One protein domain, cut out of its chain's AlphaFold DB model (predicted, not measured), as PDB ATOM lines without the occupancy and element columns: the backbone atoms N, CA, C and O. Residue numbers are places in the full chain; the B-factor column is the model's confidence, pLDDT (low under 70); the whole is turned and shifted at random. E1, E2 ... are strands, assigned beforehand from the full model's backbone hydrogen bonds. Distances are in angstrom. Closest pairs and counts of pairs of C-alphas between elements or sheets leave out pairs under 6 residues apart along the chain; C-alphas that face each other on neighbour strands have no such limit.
ATOM      1  N   THR A   5     143.990 109.342 176.916       76.50
ATOM      2  CA  THR A   5     143.183 110.004 177.942       76.50
ATOM      3  C   THR A   5     143.323 111.515 177.836       76.50
ATOM      4  O   THR A   5     143.732 112.157 178.796       76.50
ATOM      5  N   ASP A   6     142.976 112.090 176.690       87.94
ATOM      6  CA  ASP A   6     142.830 113.543 176.532       87.94
ATOM      7  C   ASP A   6     141.461 113.995 177.072       87.94
ATOM      8  O   ASP A   6     140.527 113.195 177.113       87.94
ATOM      9  N   ASP A   7     141.320 115.225 177.563       88.12
ATOM     10  CA  ASP A   7     140.068 115.704 178.179       88.12
ATOM     11  C   ASP A   7     138.877 115.709 177.215       88.12
ATOM     12  O   ASP A   7     137.736 115.533 177.649       88.12
ATOM     13  N   PHE A   8     139.142 115.821 175.915       85.19
ATOM     14  CA  PHE A   8     138.137 115.817 174.860       85.19
ATOM     15  C   PHE A   8     138.167 114.529 174.026       85.19
ATOM     16  O   PHE A   8     137.129 114.133 173.492       85.19
ATOM     17  N   ILE A   9     139.314 113.843 173.938       84.94
ATOM     18  CA  ILE A   9     139.465 112.584 173.193       84.94
ATOM     19  C   ILE A   9     139.824 111.427 174.137       84.94
ATOM     20  O   ILE A   9     140.968 111.254 174.562       84.94
ATOM     21  N   LYS A  10     138.832 110.574 174.415       84.12
ATOM     22  CA  LYS A  10     139.011 109.327 175.169       84.12
ATOM     23  C   LYS A  10     138.913 108.130 174.230       84.12
ATOM     24  O   LYS A  10     137.881 107.923 173.598       84.12
ATOM     25  N   VAL A  11     139.961 107.309 174.182       82.19
ATOM     26  CA  VAL A  11     139.943 106.027 173.460       82.19
ATOM     27  C   VAL A  11     140.281 104.915 174.435       82.19
ATOM     28  O   VAL A  11     141.433 104.776 174.845       82.19
ATOM     29  N   VAL A  12     139.265 104.134 174.806       82.44
ATOM     30  CA  VAL A  12     139.416 102.969 175.681       82.44
ATOM     31  C   VAL A  12     139.643 101.734 174.808       82.44
ATOM     32  O   VAL A  12     138.746 101.371 174.048       82.44
ATOM     33  N   PRO A  13     140.824 101.100 174.870       71.44
ATOM     34  CA  PRO A  13     141.079  99.886 174.110       71.44
ATOM     35  C   PRO A  13     140.308  98.695 174.696       71.44
ATOM     36  O   PRO A  13     140.149  98.590 175.916       71.44
ATOM     37  N   HIS A  14     139.887  97.774 173.830       73.19
ATOM     38  CA  HIS A  14     139.521  96.415 174.223       73.19
ATOM     39  C   HIS A  14     140.793  95.536 174.197       73.19
ATOM     40  O   HIS A  14     141.791  95.894 173.570       73.19
ATOM     41  N   ALA A  15     140.846  94.456 174.980       70.75
ATOM     42  CA  ALA A  15     142.106  93.751 175.243       70.75
ATOM     43  C   ALA A  15     142.687  93.057 173.989       70.75
ATOM     44  O   ALA A  15     141.979  92.336 173.302       70.75
ATOM     45  N   ASN A  16     144.007  93.192 173.782       65.81
ATOM     46  CA  ASN A  16     144.827  92.479 172.781       65.81
ATOM     47  C   ASN A  16     144.512  92.728 171.291       65.81
ATOM     48  O   ASN A  16     144.916  91.934 170.442       65.81
ATOM     49  N   GLU A  17     143.880  93.849 170.958       76.50
ATOM     50  CA  GLU A  17     143.495  94.207 169.590       76.50
ATOM     51  C   GLU A  17     143.967  95.632 169.251       76.50
ATOM     52  O   GLU A  17     143.869  96.547 170.072       76.50
ATOM     53  N   PHE A  18     144.510  95.838 168.045       84.06
ATOM     54  CA  PHE A  18     145.141  97.106 167.653       84.06
ATOM     55  C   PHE A  18     144.384  97.787 166.516       84.06
ATOM     56  O   PHE A  18     143.966  97.132 165.563       84.06
ATOM     57  N   ALA A  19     144.285  99.114 166.593       91.44
ATOM     58  CA  ALA A  19     143.971  99.939 165.436       91.44
ATOM     59  C   ALA A  19     145.128  99.874 164.425       91.44
ATOM     60  O   ALA A  19     146.299  99.932 164.810       91.44
ATOM     61  N   ARG A  20     144.808  99.775 163.137       92.81
ATOM     62  CA  ARG A  20     145.772  99.681 162.037       92.81
ATOM     63  C   ARG A  20     145.476 100.762 161.013       92.81
ATOM     64  O   ARG A  20     144.447 100.724 160.350       92.81
ATOM     65  N   ALA A  21     146.384 101.718 160.882       93.94
ATOM     66  CA  ALA A  21     146.367 102.703 159.810       93.94
ATOM     67  C   ALA A  21     147.536 102.406 158.870       93.94
ATOM     68  O   ALA A  21     148.691 102.695 159.178       93.94
ATOM     69  N   GLU A  22     147.227 101.789 157.738       88.75
ATOM     70  CA  GLU A  22     148.157 101.433 156.677       88.75
ATOM     71  C   GLU A  22     147.770 102.270 155.450       88.75
ATOM     72  O   GLU A  22     146.614 102.300 155.029       88.75
ATOM     73  N   GLY A  23     148.720 103.058 154.952       86.31
ATOM     74  CA  GLY A  23     148.473 104.087 153.943       86.31
ATOM     75  C   GLY A  23     148.790 105.491 154.452       86.31
ATOM     76  O   GLY A  23     148.534 105.846 155.606       86.31
ATOM     77  N   ALA A  24     149.389 106.309 153.589       91.62
ATOM     78  CA  ALA A  24     149.813 107.656 153.955       91.62
ATOM     79  C   ALA A  24     148.608 108.527 154.355       91.62
ATOM     80  O   ALA A  24     147.670 108.704 153.580       91.62
ATOM     81  N   GLY A  25     148.637 109.099 155.560       91.31
ATOM     82  CA  GLY A  25     147.561 109.963 156.063       91.31
ATOM     83  C   GLY A  25     146.271 109.235 156.458       91.31
ATOM     84  O   GLY A  25     145.254 109.899 156.639       91.31
ATOM     85  N   SER A  26     146.292 107.904 156.573       96.62
ATOM     86  CA  SER A  26     145.153 107.128 157.073       96.62
ATOM     87  C   SER A  26     144.941 107.330 158.582       96.62
ATOM     88  O   SER A  26     145.888 107.578 159.332       96.62
ATOM     89  N   ILE A  27     143.697 107.187 159.036       96.25
ATOM     90  CA  ILE A  27     143.290 107.310 160.441       96.25
ATOM     91  C   ILE A  27     142.562 106.031 160.849       96.25
ATOM     92  O   ILE A  27     141.592 105.646 160.204       96.25
ATOM     93  N   ALA A  28     142.995 105.403 161.943       94.88
ATOM     94  CA  ALA A  28     142.313 104.265 162.557       94.88
ATOM     95  C   ALA A  28     142.121 104.526 164.058       94.88
ATOM     96  O   ALA A  28     143.094 104.730 164.787       94.88
ATOM     97  N   ILE A  29     140.867 104.572 164.511       93.25
ATOM     98  CA  ILE A  29     140.492 104.845 165.902       93.25
ATOM     99  C   ILE A  29     139.465 103.808 166.355       93.25
ATOM    100  O   ILE A  29     138.339 103.788 165.865       93.25
ATOM    101  N   GLY A  30     139.823 102.990 167.344       90.69
ATOM    102  CA  GLY A  30     138.971 101.926 167.887       90.69
ATOM    103  C   GLY A  30     139.671 100.570 167.882       90.69
ATOM    104  O   GLY A  30     140.616 100.362 167.116       90.69
ATOM    105  N   SER A  31     139.227  99.657 168.750       90.38
ATOM    106  CA  SER A  31     139.753  98.285 168.779       90.38
ATOM    107  C   SER A  31     139.498  97.605 167.432       90.38
ATOM    108  O   SER A  31     138.450  97.817 166.829       90.38
ATOM    109  N   GLU A  32     140.493  96.895 166.900       91.38
ATOM    110  CA  GLU A  32     140.446  96.260 165.568       91.38
ATOM    111  C   GLU A  32     140.067  97.185 164.390       91.38
ATOM    112  O   GLU A  32     139.748  96.704 163.303       91.38
ATOM    113  N   SER A  33     140.087  98.511 164.571       94.50
ATOM    114  CA  SER A  33     139.828  99.431 163.462       94.50
ATOM    115  C   SER A  33     140.946  99.337 162.427       94.50
ATOM    116  O   SER A  33     142.121  99.192 162.768       94.50
ATOM    117  N   ALA A  34     140.589  99.418 161.153       94.62
ATOM    118  CA  ALA A  34     141.494  99.142 160.055       94.62
ATOM    119  C   ALA A  34     141.268 100.102 158.888       94.62
ATOM    120  O   ALA A  34     140.264 100.021 158.187       94.62
ATOM    121  N   ALA A  35     142.227 100.985 158.645       95.44
ATOM    122  CA  ALA A  35     142.305 101.795 157.441       95.44
ATOM    123  C   ALA A  35     143.451 101.244 156.577       95.44
ATOM    124  O   ALA A  35     144.605 101.423 156.946       95.44
ATOM    125  N   PHE A  36     143.143 100.543 155.480       87.88
ATOM    126  CA  PHE A  36     144.090  99.758 154.661       87.88
ATOM    127  C   PHE A  36     144.235 100.280 153.220       87.88
ATOM    128  O   PHE A  36     144.323  99.493 152.278       87.88
ATOM    129  N   ALA A  37     144.199 101.594 153.025       83.62
ATOM    130  CA  ALA A  37     144.284 102.192 151.693       83.62
ATOM    131  C   ALA A  37     145.718 102.158 151.137       83.62
ATOM    132  O   ALA A  37     146.659 102.576 151.812       83.62
ATOM    133  N   SER A  38     145.876 101.726 149.884       83.69
ATOM    134  CA  SER A  38     147.155 101.706 149.161       83.69
ATOM    135  C   SER A  38     147.719 103.108 148.942       83.69
ATOM    136  O   SER A  38     148.864 103.380 149.308       83.69
ATOM    137  N   ASP A  39     146.890 104.012 148.424       85.56
ATOM    138  CA  ASP A  39     147.218 105.425 148.241       85.56
ATOM    139  C   ASP A  39     146.908 106.239 149.512       85.56
ATOM    140  O   ASP A  39     147.219 107.427 149.594       85.56
ATOM    141  N   GLY A  40     146.373 105.600 150.556       86.75
ATOM    142  CA  GLY A  40     146.167 106.170 151.885       86.75
ATOM    143  C   GLY A  40     144.897 107.007 152.045       86.75
ATOM    144  O   GLY A  40     143.936 106.893 151.284       86.75
ATOM    145  N   ARG A  41     144.894 107.862 153.079       94.25
ATOM    146  CA  ARG A  41     143.786 108.769 153.444       94.25
ATOM    147  C   ARG A  41     142.454 108.062 153.730       94.25
ATOM    148  O   ARG A  41     141.402 108.692 153.679       94.25
ATOM    149  N   ALA A  42     142.496 106.776 154.068       96.50
ATOM    150  CA  ALA A  42     141.329 106.068 154.574       96.50
ATOM    151  C   ALA A  42     141.078 106.421 156.045       96.50
ATOM    152  O   ALA A  42     142.016 106.615 156.821       96.50
ATOM    153  N   ILE A  43     139.810 106.477 156.441       97.94
ATOM    154  CA  ILE A  43     139.391 106.792 157.807       97.94
ATOM    155  C   ILE A  43     138.522 105.652 158.330       97.94
ATOM    156  O   ILE A  43     137.421 105.442 157.836       97.94
ATOM    157  N   ALA A  44     138.990 104.954 159.360       97.38
ATOM    158  CA  ALA A  44     138.246 103.933 160.087       97.38
ATOM    159  C   ALA A  44     138.060 104.362 161.550       97.38
ATOM    160  O   ALA A  44     139.027 104.457 162.305       97.38
ATOM    161  N   ILE A  45     136.824 104.644 161.965       96.69
ATOM    162  CA  ILE A  45     136.501 105.098 163.326       96.69
ATOM    163  C   ILE A  45     135.390 104.227 163.913       96.69
ATOM    164  O   ILE A  45     134.244 104.279 163.476       96.69
ATOM    165  N   GLY A  46     135.713 103.469 164.953       94.56
ATOM    166  CA  GLY A  46     134.813 102.540 165.629       94.56
ATOM    167  C   GLY A  46     135.471 101.183 165.847       94.56
ATOM    168  O   GLY A  46     136.403 100.812 165.136       94.56
ATOM    169  N   ASP A  47     134.981 100.435 166.836       93.25
ATOM    170  CA  ASP A  47     135.389  99.041 167.026       93.25
ATOM    171  C   ASP A  47     135.137  98.250 165.728       93.25
ATOM    172  O   ASP A  47     134.060  98.360 165.134       93.25
ATOM    173  N   LYS A  48     136.136  97.514 165.234       93.88
ATOM    174  CA  LYS A  48     136.054  96.710 163.998       93.88
ATOM    175  C   LYS A  48     135.647  97.486 162.738       93.88
ATOM    176  O   LYS A  48     135.175  96.883 161.776       93.88
ATOM    177  N   ALA A  49     135.779  98.814 162.726       97.06
ATOM    178  CA  ALA A  49     135.528  99.604 161.526       97.06
ATOM    179  C   ALA A  49     136.620  99.329 160.483       97.06
ATOM    180  O   ALA A  49     137.803  99.339 160.823       97.06
ATOM    181  N   VAL A  50     136.251  99.124 159.218       96.38
ATOM    182  CA  VAL A  50     137.194  98.815 158.135       96.38
ATOM    183  C   VAL A  50     136.989  99.762 156.958       96.38
ATOM    184  O   VAL A  50     135.925  99.773 156.347       96.38
ATOM    185  N   ALA A  51     138.024 100.512 156.598       96.50
ATOM    186  CA  ALA A  51     138.101 101.353 155.409       96.50
ATOM    187  C   ALA A  51     139.253 100.849 154.521       96.50
ATOM    188  O   ALA A  51     140.425 101.066 154.824       96.50
ATOM    189  N   ASN A  52     138.937 100.108 153.458       91.81
ATOM    190  CA  ASN A  52     139.926  99.446 152.599       91.81
ATOM    191  C   ASN A  52     140.101 100.119 151.228       91.81
ATOM    192  O   ASN A  52     141.121  99.901 150.586       91.81
ATOM    193  N   GLY A  53     139.148 100.939 150.781       91.06
ATOM    194  CA  GLY A  53     139.325 101.744 149.572       91.06
ATOM    195  C   GLY A  53     140.189 102.981 149.816       91.06
ATOM    196  O   GLY A  53     140.180 103.543 150.916       91.06
ATOM    197  N   ASP A  54     140.884 103.450 148.784       91.94
ATOM    198  CA  ASP A  54     141.577 104.741 148.837       91.94
ATOM    199  C   ASP A  54     140.569 105.870 149.089       91.94
ATOM    200  O   ASP A  54     139.455 105.838 148.564       91.94
ATOM    201  N   HIS A  55     140.920 106.828 149.954       94.69
ATOM    202  CA  HIS A  55     140.028 107.917 150.403       94.69
ATOM    203  C   HIS A  55     138.711 107.468 151.069       94.69
ATOM    204  O   HIS A  55     137.814 108.286 151.286       94.69
ATOM    205  N   SER A  56     138.558 106.180 151.393       96.94
ATOM    206  CA  SER A  56     137.305 105.668 151.948       96.94
ATOM    207  C   SER A  56     137.131 106.020 153.426       96.94
ATOM    208  O   SER A  56     138.089 106.174 154.184       96.94
ATOM    209  N   ILE A  57     135.875 106.130 153.853       98.25
ATOM    210  CA  ILE A  57     135.487 106.467 155.223       98.25
ATOM    211  C   ILE A  57     134.579 105.363 155.757       98.25
ATOM    212  O   ILE A  57     133.593 105.011 155.113       98.25
ATOM    213  N   ALA A  58     134.872 104.840 156.945       98.12
ATOM    214  CA  ALA A  58     134.043 103.898 157.685       98.12
ATOM    215  C   ALA A  58     133.920 104.353 159.146       98.12
ATOM    216  O   ALA A  58     134.902 104.381 159.886       98.12
ATOM    217  N   ILE A  59     132.710 104.729 159.565       98.44
ATOM    218  CA  ILE A  59     132.425 105.258 160.902       98.44
ATOM    219  C   ILE A  59     131.294 104.458 161.552       98.44
ATOM    220  O   ILE A  59     130.161 104.460 161.073       98.44
ATOM    221  N   GLY A  60     131.585 103.819 162.682       97.50
ATOM    222  CA  GLY A  60     130.652 103.003 163.457       97.50
ATOM    223  C   GLY A  60     131.214 101.624 163.793       97.50
ATOM    224  O   GLY A  60     132.157 101.151 163.164       97.50
ATOM    225  N   TRP A  61     130.617 100.964 164.790       95.25
ATOM    226  CA  TRP A  61     130.968  99.583 165.128       95.25
ATOM    227  C   TRP A  61     130.712  98.672 163.917       95.25
ATOM    228  O   TRP A  61     129.609  98.689 163.372       95.25
ATOM    229  N   MET A  62     131.716  97.918 163.466       95.06
ATOM    230  CA  MET A  62     131.626  97.059 162.273       95.06
ATOM    231  C   MET A  62     131.200  97.788 160.979       95.06
ATOM    232  O   MET A  62     130.636  97.171 160.077       95.06
ATOM    233  N   ALA A  63     131.419  99.101 160.866       97.62
ATOM    234  CA  ALA A  63     131.217  99.812 159.603       97.62
ATOM    235  C   ALA A  63     132.266  99.356 158.576       97.62
ATOM    236  O   ALA A  63     133.448  99.291 158.904       97.62
ATOM    237  N   THR A  64     131.861  99.062 157.338       95.56
ATOM    238  CA  THR A  64     132.770  98.528 156.309       95.56
ATOM    239  C   THR A  64     132.680  99.294 154.988       95.56
ATOM    240  O   THR A  64     131.651  99.305 154.326       95.56
ATOM    241  N   SER A  65     133.779  99.912 154.571       95.44
ATOM    242  CA  SER A  65     133.982 100.435 153.217       95.44
ATOM    243  C   SER A  65     135.027  99.559 152.541       95.44
ATOM    244  O   SER A  65     136.227  99.830 152.614       95.44
ATOM    245  N   VAL A  66     134.583  98.435 151.980       89.38
ATOM    246  CA  VAL A  66     135.468  97.355 151.518       89.38
ATOM    247  C   VAL A  66     135.128  96.916 150.106       89.38
ATOM    248  O   VAL A  66     133.970  96.892 149.709       89.38
ATOM    249  N   THR A  67     136.158  96.541 149.355       80.75
ATOM    250  CA  THR A  67     136.044  95.983 148.004       80.75
ATOM    251  C   THR A  67     135.013  94.857 147.962       80.75
ATOM    252  O   THR A  67     135.138  93.872 148.696       80.75
ATOM    253  N   SER A  68     134.014  94.961 147.081       71.50
ATOM    254  CA  SER A  68     133.137  93.826 146.800       71.50
ATOM    255  C   SER A  68     133.959  92.660 146.252       71.50
ATOM    256  O   SER A  68     134.674  92.790 145.255       71.50
ATOM    257  N   THR A  69     133.794  91.486 146.861       64.69
ATOM    258  CA  THR A  69     134.387  90.228 146.383       64.69
ATOM    259  C   THR A  69     133.916  89.844 144.978       64.69
ATOM    260  O   THR A  69     134.551  89.018 144.332       64.69
ATOM    261  N   HIS A  70     132.823  90.445 144.491       58.59
ATOM    262  CA  HIS A  70     132.261  90.169 143.171       58.59
ATOM    263  C   HIS A  70     132.885  91.018 142.063       58.59
ATOM    264  O   HIS A  70     133.001  90.547 140.935       58.59
ATOM    265  N   THR A  71     133.258  92.266 142.355       61.19
ATOM    266  CA  THR A  71     133.793  93.186 141.340       61.19
ATOM    267  C   THR A  71     135.314  93.258 141.372       61.19
ATOM    268  O   THR A  71     135.917  93.633 140.372       61.19
ATOM    269  N   GLY A  72     135.943  92.936 142.512       66.69
ATOM    270  CA  GLY A  72     137.389  93.087 142.708       66.69
ATOM    271  C   GLY A  72     137.873  94.541 142.631       66.69
ATOM    272  O   GLY A  72     139.073  94.791 142.673       66.69
ATOM    273  N   THR A  73     136.952  95.502 142.512       70.62
ATOM    274  CA  THR A  73     137.244  96.933 142.445       70.62
ATOM    275  C   THR A  73     137.275  97.510 143.855       70.62
ATOM    276  O   THR A  73     136.266  97.366 144.561       70.62
ATOM    277  N   PRO A  74     138.359  98.195 144.259       77.38
ATOM    278  CA  PRO A  74     138.418  98.891 145.536       77.38
ATOM    279  C   PRO A  74     137.184  99.758 145.766       77.38
ATOM    280  O   PRO A  74     136.735 100.452 144.854       77.38
ATOM    281  N   ALA A  75     136.635  99.745 146.981       89.06
ATOM    282  CA  ALA A  75     135.589 100.685 147.387       89.06
ATOM    283  C   ALA A  75     136.191 102.086 147.634       89.06
ATOM    284  O   ALA A  75     136.023 102.670 148.705       89.06
ATOM    285  N   SER A  76     136.969 102.589 146.670       93.19
ATOM    286  CA  SER A  76     137.595 103.910 146.728       93.19
ATOM    287  C   SER A  76     136.529 104.992 146.785       93.19
ATOM    288  O   SER A  76     135.449 104.837 146.213       93.19
ATOM    289  N   ASP A  77     136.813 106.063 147.518       95.62
ATOM    290  CA  ASP A  77     135.898 107.184 147.763       95.62
ATOM    291  C   ASP A  77     134.554 106.770 148.402       95.62
ATOM    292  O   ASP A  77     133.595 107.544 148.415       95.62
ATOM    293  N   ALA A  78     134.448 105.539 148.918       97.25
ATOM    294  CA  ALA A  78     133.230 105.052 149.545       97.25
ATOM    295  C   ALA A  78     133.080 105.594 150.969       97.25
ATOM    296  O   ALA A  78     134.054 105.733 151.714       97.25
ATOM    297  N   VAL A  79     131.840 105.852 151.377       98.38
ATOM    298  CA  VAL A  79     131.512 106.396 152.697       98.38
ATOM    299  C   VAL A  79     130.508 105.493 153.394       98.38
ATOM    300  O   VAL A  79     129.402 105.274 152.913       98.38
ATOM    301  N   THR A  80     130.857 105.020 154.580       98.19
ATOM    302  CA  THR A  80     130.012 104.142 155.384       98.19
ATOM    303  C   THR A  80     129.849 104.726 156.771       98.19
ATOM    304  O   THR A  80     130.832 104.931 157.480       98.19
ATOM    305  N   ILE A  81     128.610 104.998 157.175       98.38
ATOM    306  CA  ILE A  81     128.311 105.602 158.475       98.38
ATOM    307  C   ILE A  81     127.184 104.818 159.144       98.38
ATOM    308  O   ILE A  81     126.036 104.872 158.705       98.38
ATOM    309  N   GLY A  82     127.488 104.131 160.243       97.50
ATOM    310  CA  GLY A  82     126.520 103.407 161.064       97.50
ATOM    311  C   GLY A  82     127.016 102.040 161.525       97.50
ATOM    312  O   GLY A  82     127.921 101.456 160.937       97.50
ATOM    313  N   PHE A  83     126.386 101.512 162.580       96.44
ATOM    314  CA  PHE A  83     126.647 100.152 163.052       96.44
ATOM    315  C   PHE A  83     126.376  99.141 161.934       96.44
ATOM    316  O   PHE A  83     125.281  99.120 161.370       96.44
ATOM    317  N   HIS A  84     127.371  98.321 161.603       95.56
ATOM    318  CA  HIS A  84     127.257  97.269 160.594       95.56
ATOM    319  C   HIS A  84     126.783  97.769 159.206       95.56
ATOM    320  O   HIS A  84     126.182  97.026 158.423       95.56
ATOM    321  N   ALA A  85     126.993  99.051 158.900       96.94
ATOM    322  CA  ALA A  85     126.762  99.582 157.563       96.94
ATOM    323  C   ALA A  85     127.875  99.107 156.608       96.94
ATOM    324  O   ALA A  85     128.984  98.798 157.053       96.94
ATOM    325  N   GLY A  86     127.585  99.050 155.306       95.50
ATOM    326  CA  GLY A  86     128.513  98.538 154.300       95.50
ATOM    327  C   GLY A  86     128.433  99.251 152.951       95.50
ATOM    328  O   GLY A  86     127.410  99.162 152.274       95.50
ATOM    329  N   ALA A  87     129.502  99.918 152.526       96.19
ATOM    330  CA  ALA A  87     129.668 100.397 151.156       96.19
ATOM    331  C   ALA A  87     130.682  99.511 150.422       96.19
ATOM    332  O   ALA A  87     131.840  99.395 150.825       96.19
ATOM    333  N   TYR A  88     130.231  98.875 149.342       93.88
ATOM    334  CA  TYR A  88     130.963  97.804 148.660       93.88
ATOM    335  C   TYR A  88     131.376  98.145 147.222       93.88
ATOM    336  O   TYR A  88     131.833  97.276 146.480       93.88
ATOM    337  N   ALA A  89     131.195  99.399 146.808       93.50
ATOM    338  CA  ALA A  89     131.481  99.867 145.458       93.50
ATOM    339  C   ALA A  89     132.163 101.249 145.464       93.50
ATOM    340  O   ALA A  89     132.005 101.994 146.434       93.50
ATOM    341  N   PRO A  90     132.899 101.609 144.393       93.69
ATOM    342  CA  PRO A  90     133.510 102.929 144.256       93.69
ATOM    343  C   PRO A  90     132.491 104.066 144.391       93.69
ATOM    344  O   PRO A  90     131.404 104.012 143.806       93.69
ATOM    345  N   SER A  91     132.846 105.097 145.155       95.44
ATOM    346  CA  SER A  91     132.017 106.286 145.401       95.44
ATOM    347  C   SER A  91     130.607 105.972 145.930       95.44
ATOM    348  O   SER A  91     129.674 106.756 145.745       95.44
ATOM    349  N   ALA A  92     130.414 104.806 146.553       96.75
ATOM    350  CA  ALA A  92     129.146 104.417 147.155       96.75
ATOM    351  C   ALA A  92     129.046 104.929 148.597       96.75
ATOM    352  O   ALA A  92     130.030 104.953 149.335       96.75
ATOM    353  N   VAL A  93     127.841 105.299 149.022       98.19
ATOM    354  CA  VAL A  93     127.561 105.819 150.361       98.19
ATOM    355  C   VAL A  93     126.518 104.948 151.051       98.19
ATOM    356  O   VAL A  93     125.368 104.901 150.625       98.19
ATOM    357  N   ALA A  94     126.882 104.286 152.145       97.75
ATOM    358  CA  ALA A  94     125.954 103.559 153.006       97.75
ATOM    359  C   ALA A  94     125.684 104.363 154.285       97.75
ATOM    360  O   ALA A  94     126.559 104.521 155.137       97.75
ATOM    361  N   LEU A  95     124.456 104.873 154.428       98.06
ATOM    362  CA  LEU A  95     124.077 105.788 155.506       98.06
ATOM    363  C   LEU A  95     123.054 105.156 156.457       98.06
ATOM    364  O   LEU A  95     121.901 104.908 156.093       98.06
ATOM    365  N   GLY A  96     123.466 104.927 157.701       97.75
ATOM    366  CA  GLY A  96     122.660 104.382 158.794       97.75
ATOM    367  C   GLY A  96     122.943 102.909 159.107       97.75
ATOM    368  O   GLY A  96     123.459 102.164 158.280       97.75
ATOM    369  N   SER A  97     122.562 102.479 160.316       96.56
ATOM    370  CA  SER A  97     122.800 101.115 160.823       96.56
ATOM    371  C   SER A  97     122.312 100.028 159.856       96.56
ATOM    372  O   SER A  97     121.146 100.041 159.458       96.56
ATOM    373  N   GLY A  98     123.181  99.100 159.463       95.75
ATOM    374  CA  GLY A  98     122.857  98.018 158.533       95.75
ATOM    375  C   GLY A  98     122.588  98.441 157.081       95.75
ATOM    376  O   GLY A  98     122.187  97.594 156.289       95.75
ATOM    377  N   SER A  99     122.764  99.713 156.703       97.31
ATOM    378  CA  SER A  99     122.628 100.126 155.297       97.31
ATOM    379  C   SER A  99     123.684  99.468 154.420       97.31
ATOM    380  O   SER A  99     124.816  99.280 154.860       97.31
ATOM    381  N   GLN A 100     123.334  99.168 153.171       95.25
ATOM    382  CA  GLN A 100     124.229  98.557 152.195       95.25
ATOM    383  C   GLN A 100     124.168  99.278 150.854       95.25
ATOM    384  O   GLN A 100     123.087  99.440 150.287       95.25
ATOM    385  N   ALA A 101     125.327  99.688 150.346       94.94
ATOM    386  CA  ALA A 101     125.482 100.327 149.045       94.94
ATOM    387  C   ALA A 101     126.461  99.514 148.188       94.94
ATOM    388  O   ALA A 101     127.673  99.580 148.383       94.94
ATOM    389  N   SER A 102     125.932  98.730 147.246       92.31
ATOM    390  CA  SER A 102     126.721  97.801 146.415       92.31
ATOM    391  C   SER A 102     126.875  98.250 144.960       92.31
ATOM    392  O   SER A 102     127.454  97.525 144.154       92.31
ATOM    393  N   THR A 103     126.360  99.432 144.617       92.12
ATOM    394  CA  THR A 103     126.397  99.992 143.261       92.12
ATOM    395  C   THR A 103     127.263 101.253 143.253       92.12
ATOM    396  O   THR A 103     127.096 102.085 144.151       92.12
ATOM    397  N   PRO A 104     128.162 101.434 142.267       93.75
ATOM    398  CA  PRO A 104     128.971 102.646 142.179       93.75
ATOM    399  C   PRO A 104     128.117 103.915 142.103       93.75
ATOM    400  O   PRO A 104     127.039 103.888 141.511       93.75
ATOM    401  N   PHE A 105     128.610 105.023 142.662       94.69
ATOM    402  CA  PHE A 105     127.936 106.334 142.633       94.69
ATOM    403  C   PHE A 105     126.499 106.329 143.190       94.69
ATOM    404  O   PHE A 105     125.619 107.021 142.677       94.69
ATOM    405  N   THR A 106     126.235 105.546 144.240       96.19
ATOM    406  CA  THR A 106     124.908 105.498 144.878       96.19
ATOM    407  C   THR A 106     124.956 105.851 146.351       96.19
ATOM    408  O   THR A 106     125.931 105.570 147.040       96.19
ATOM    409  N   VAL A 107     123.861 106.422 146.852       97.94
ATOM    410  CA  VAL A 107     123.610 106.591 148.284       97.94
ATOM    411  C   VAL A 107     122.502 105.629 148.693       97.94
ATOM    412  O   VAL A 107     121.383 105.710 148.188       97.94
ATOM    413  N   SER A 108     122.796 104.731 149.625       97.12
ATOM    414  CA  SER A 108     121.831 103.802 150.199       97.12
ATOM    415  C   SER A 108     121.518 104.155 151.646       97.12
ATOM    416  O   SER A 108     122.404 104.284 152.493       97.12
ATOM    417  N   VAL A 109     120.225 104.261 151.945       97.56
ATOM    418  CA  VAL A 109     119.682 104.461 153.299       97.56
ATOM    419  C   VAL A 109     119.001 103.198 153.837       97.56
ATOM    420  O   VAL A 109     118.236 103.269 154.799       97.56
ATOM    421  N   GLY A 110     119.229 102.048 153.210       96.19
ATOM    422  CA  GLY A 110     118.647 100.758 153.575       96.19
ATOM    423  C   GLY A 110     119.497  99.613 153.044       96.19
ATOM    424  O   GLY A 110     120.644  99.817 152.656       96.19
ATOM    425  N   GLY A 111     118.961  98.403 153.028       92.50
ATOM    426  CA  GLY A 111     119.681  97.252 152.499       92.50
ATOM    427  C   GLY A 111     118.808  96.011 152.492       92.50
ATOM    428  O   GLY A 111     117.904  95.894 153.316       92.50
ATOM    429  N   ASP A 112     119.089  95.100 151.564       85.88
ATOM    430  CA  ASP A 112     118.355  93.839 151.418       85.88
ATOM    431  C   ASP A 112     119.043  92.670 152.141       85.88
ATOM    432  O   ASP A 112     118.380  91.720 152.551       85.88
ATOM    433  N   ALA A 113     120.360  92.759 152.357       73.62
ATOM    434  CA  ALA A 113     121.179  91.717 152.977       73.62
ATOM    435  C   ALA A 113     121.864  92.201 154.267       73.62
ATOM    436  O   ALA A 113     123.026  91.888 154.524       73.62
ATOM    437  N   SER A 114     121.159  92.995 155.081       74.31
ATOM    438  CA  SER A 114     121.681  93.504 156.356       74.31
ATOM    439  C   SER A 114     121.487  92.526 157.521       74.31
ATOM    440  O   SER A 114     120.685  91.598 157.442       74.31
ATOM    441  N   ILE A 115     122.123  92.814 158.663       79.94
ATOM    442  CA  ILE A 115     121.859  92.125 159.943       79.94
ATOM    443  C   ILE A 115     120.403  92.230 160.428       79.94
ATOM    444  O   ILE A 115     119.995  91.476 161.306       79.94
ATOM    445  N   TYR A 116     119.618  93.151 159.866       83.44
ATOM    446  CA  TYR A 116     118.206  93.357 160.183       83.44
ATOM    447  C   TYR A 116     117.260  92.758 159.127       83.44
ATOM    448  O   TYR A 116     116.048  92.946 159.220       83.44
ATOM    449  N   GLY A 117     117.788  92.063 158.113       89.25
ATOM    450  CA  GLY A 117     117.032  91.656 156.927       89.25
ATOM    451  C   GLY A 117     116.839  92.804 155.934       89.25
ATOM    452  O   GLY A 117     117.587  93.784 155.963       89.25
ATOM    453  N   ALA A 118     115.852  92.670 155.043       93.56
ATOM    454  CA  ALA A 118     115.543  93.681 154.038       93.56
ATOM    455  C   ALA A 118     114.741  94.841 154.634       93.56
ATOM    456  O   ALA A 118     113.658  94.642 155.191       93.56
ATOM    457  N   PHE A 119     115.246  96.066 154.499       95.00
ATOM    458  CA  PHE A 119     114.581  97.243 155.046       95.00
ATOM    459  C   PHE A 119     114.896  98.524 154.265       95.00
ATOM    460  O   PHE A 119     115.881  98.640 153.535       95.00
ATOM    461  N   ARG A 120     114.031  99.526 154.447       95.94
ATOM    462  CA  ARG A 120     114.140 100.858 153.841       95.94
ATOM    463  C   ARG A 120     113.874 101.926 154.891       95.94
ATOM    464  O   ARG A 120     113.091 101.712 155.816       95.94
ATOM    465  N   ARG A 121     114.494 103.093 154.728       96.31
ATOM    466  CA  ARG A 121     114.212 104.282 155.542       96.31
ATOM    467  C   ARG A 121     113.381 105.282 154.757       96.31
ATOM    468  O   ARG A 121     113.498 105.390 153.541       96.31
TER     469      ARG A 121
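This is residues 5 to 121 of the 171 residues of the protein "YadA_head domain-containing protein" of Nitrospirillum iridis (UniProt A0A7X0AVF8). Little of the chain is regular structure; it winds in stacked turns, a solenoid, with the parallel sheet E2 E4 E5 E6 E7 as one wall and parallel E1 and E3, extended by short pairings, as another. Hairpin E8 and E9 lies at one end; residues 5 to 10 stick out at the other. The 117 printed residues have nine named strands, E1 to E9 in order, and no named helix: all strand, 28 residues, compact, radius of gyration of the C-alphas 13.6 A, spans 39 by 30 by 24 A.

The sheet has E2, residues 27 to 29, from C-alpha 27 at (143.290, 107.310, 160.441); E4, 43 to 45; E5, 57 to 59; E6, 79 to 81, 6.7 A long; E7, 93 to 95. Besides stand E1, 20 to 22; E3, 34 to 36; E8, 111 to 114; E9, 117 to 119, ending at (114.581, 97.243, 155.046).

In E5 and E6, N 80 and O 57 are within hydrogen-bond range, 2.8 A; in E1 and E3, N 22 and O 35, 2.8 A. The closest C-alphas of E3 and E4, Ala 35 and Ala 44, are 5.3 A apart. Hairpin E8 and E9 is antiparallel, 154 degrees, with N 119 and O 111 at 2.9 A.

The printed part has no cut. The farthest C-alphas, Asp 7 and His 70, are 44.0 A apart. The four links from E4 to E8 are long. Residues 16 and 69 to 72 are under pLDDT 70.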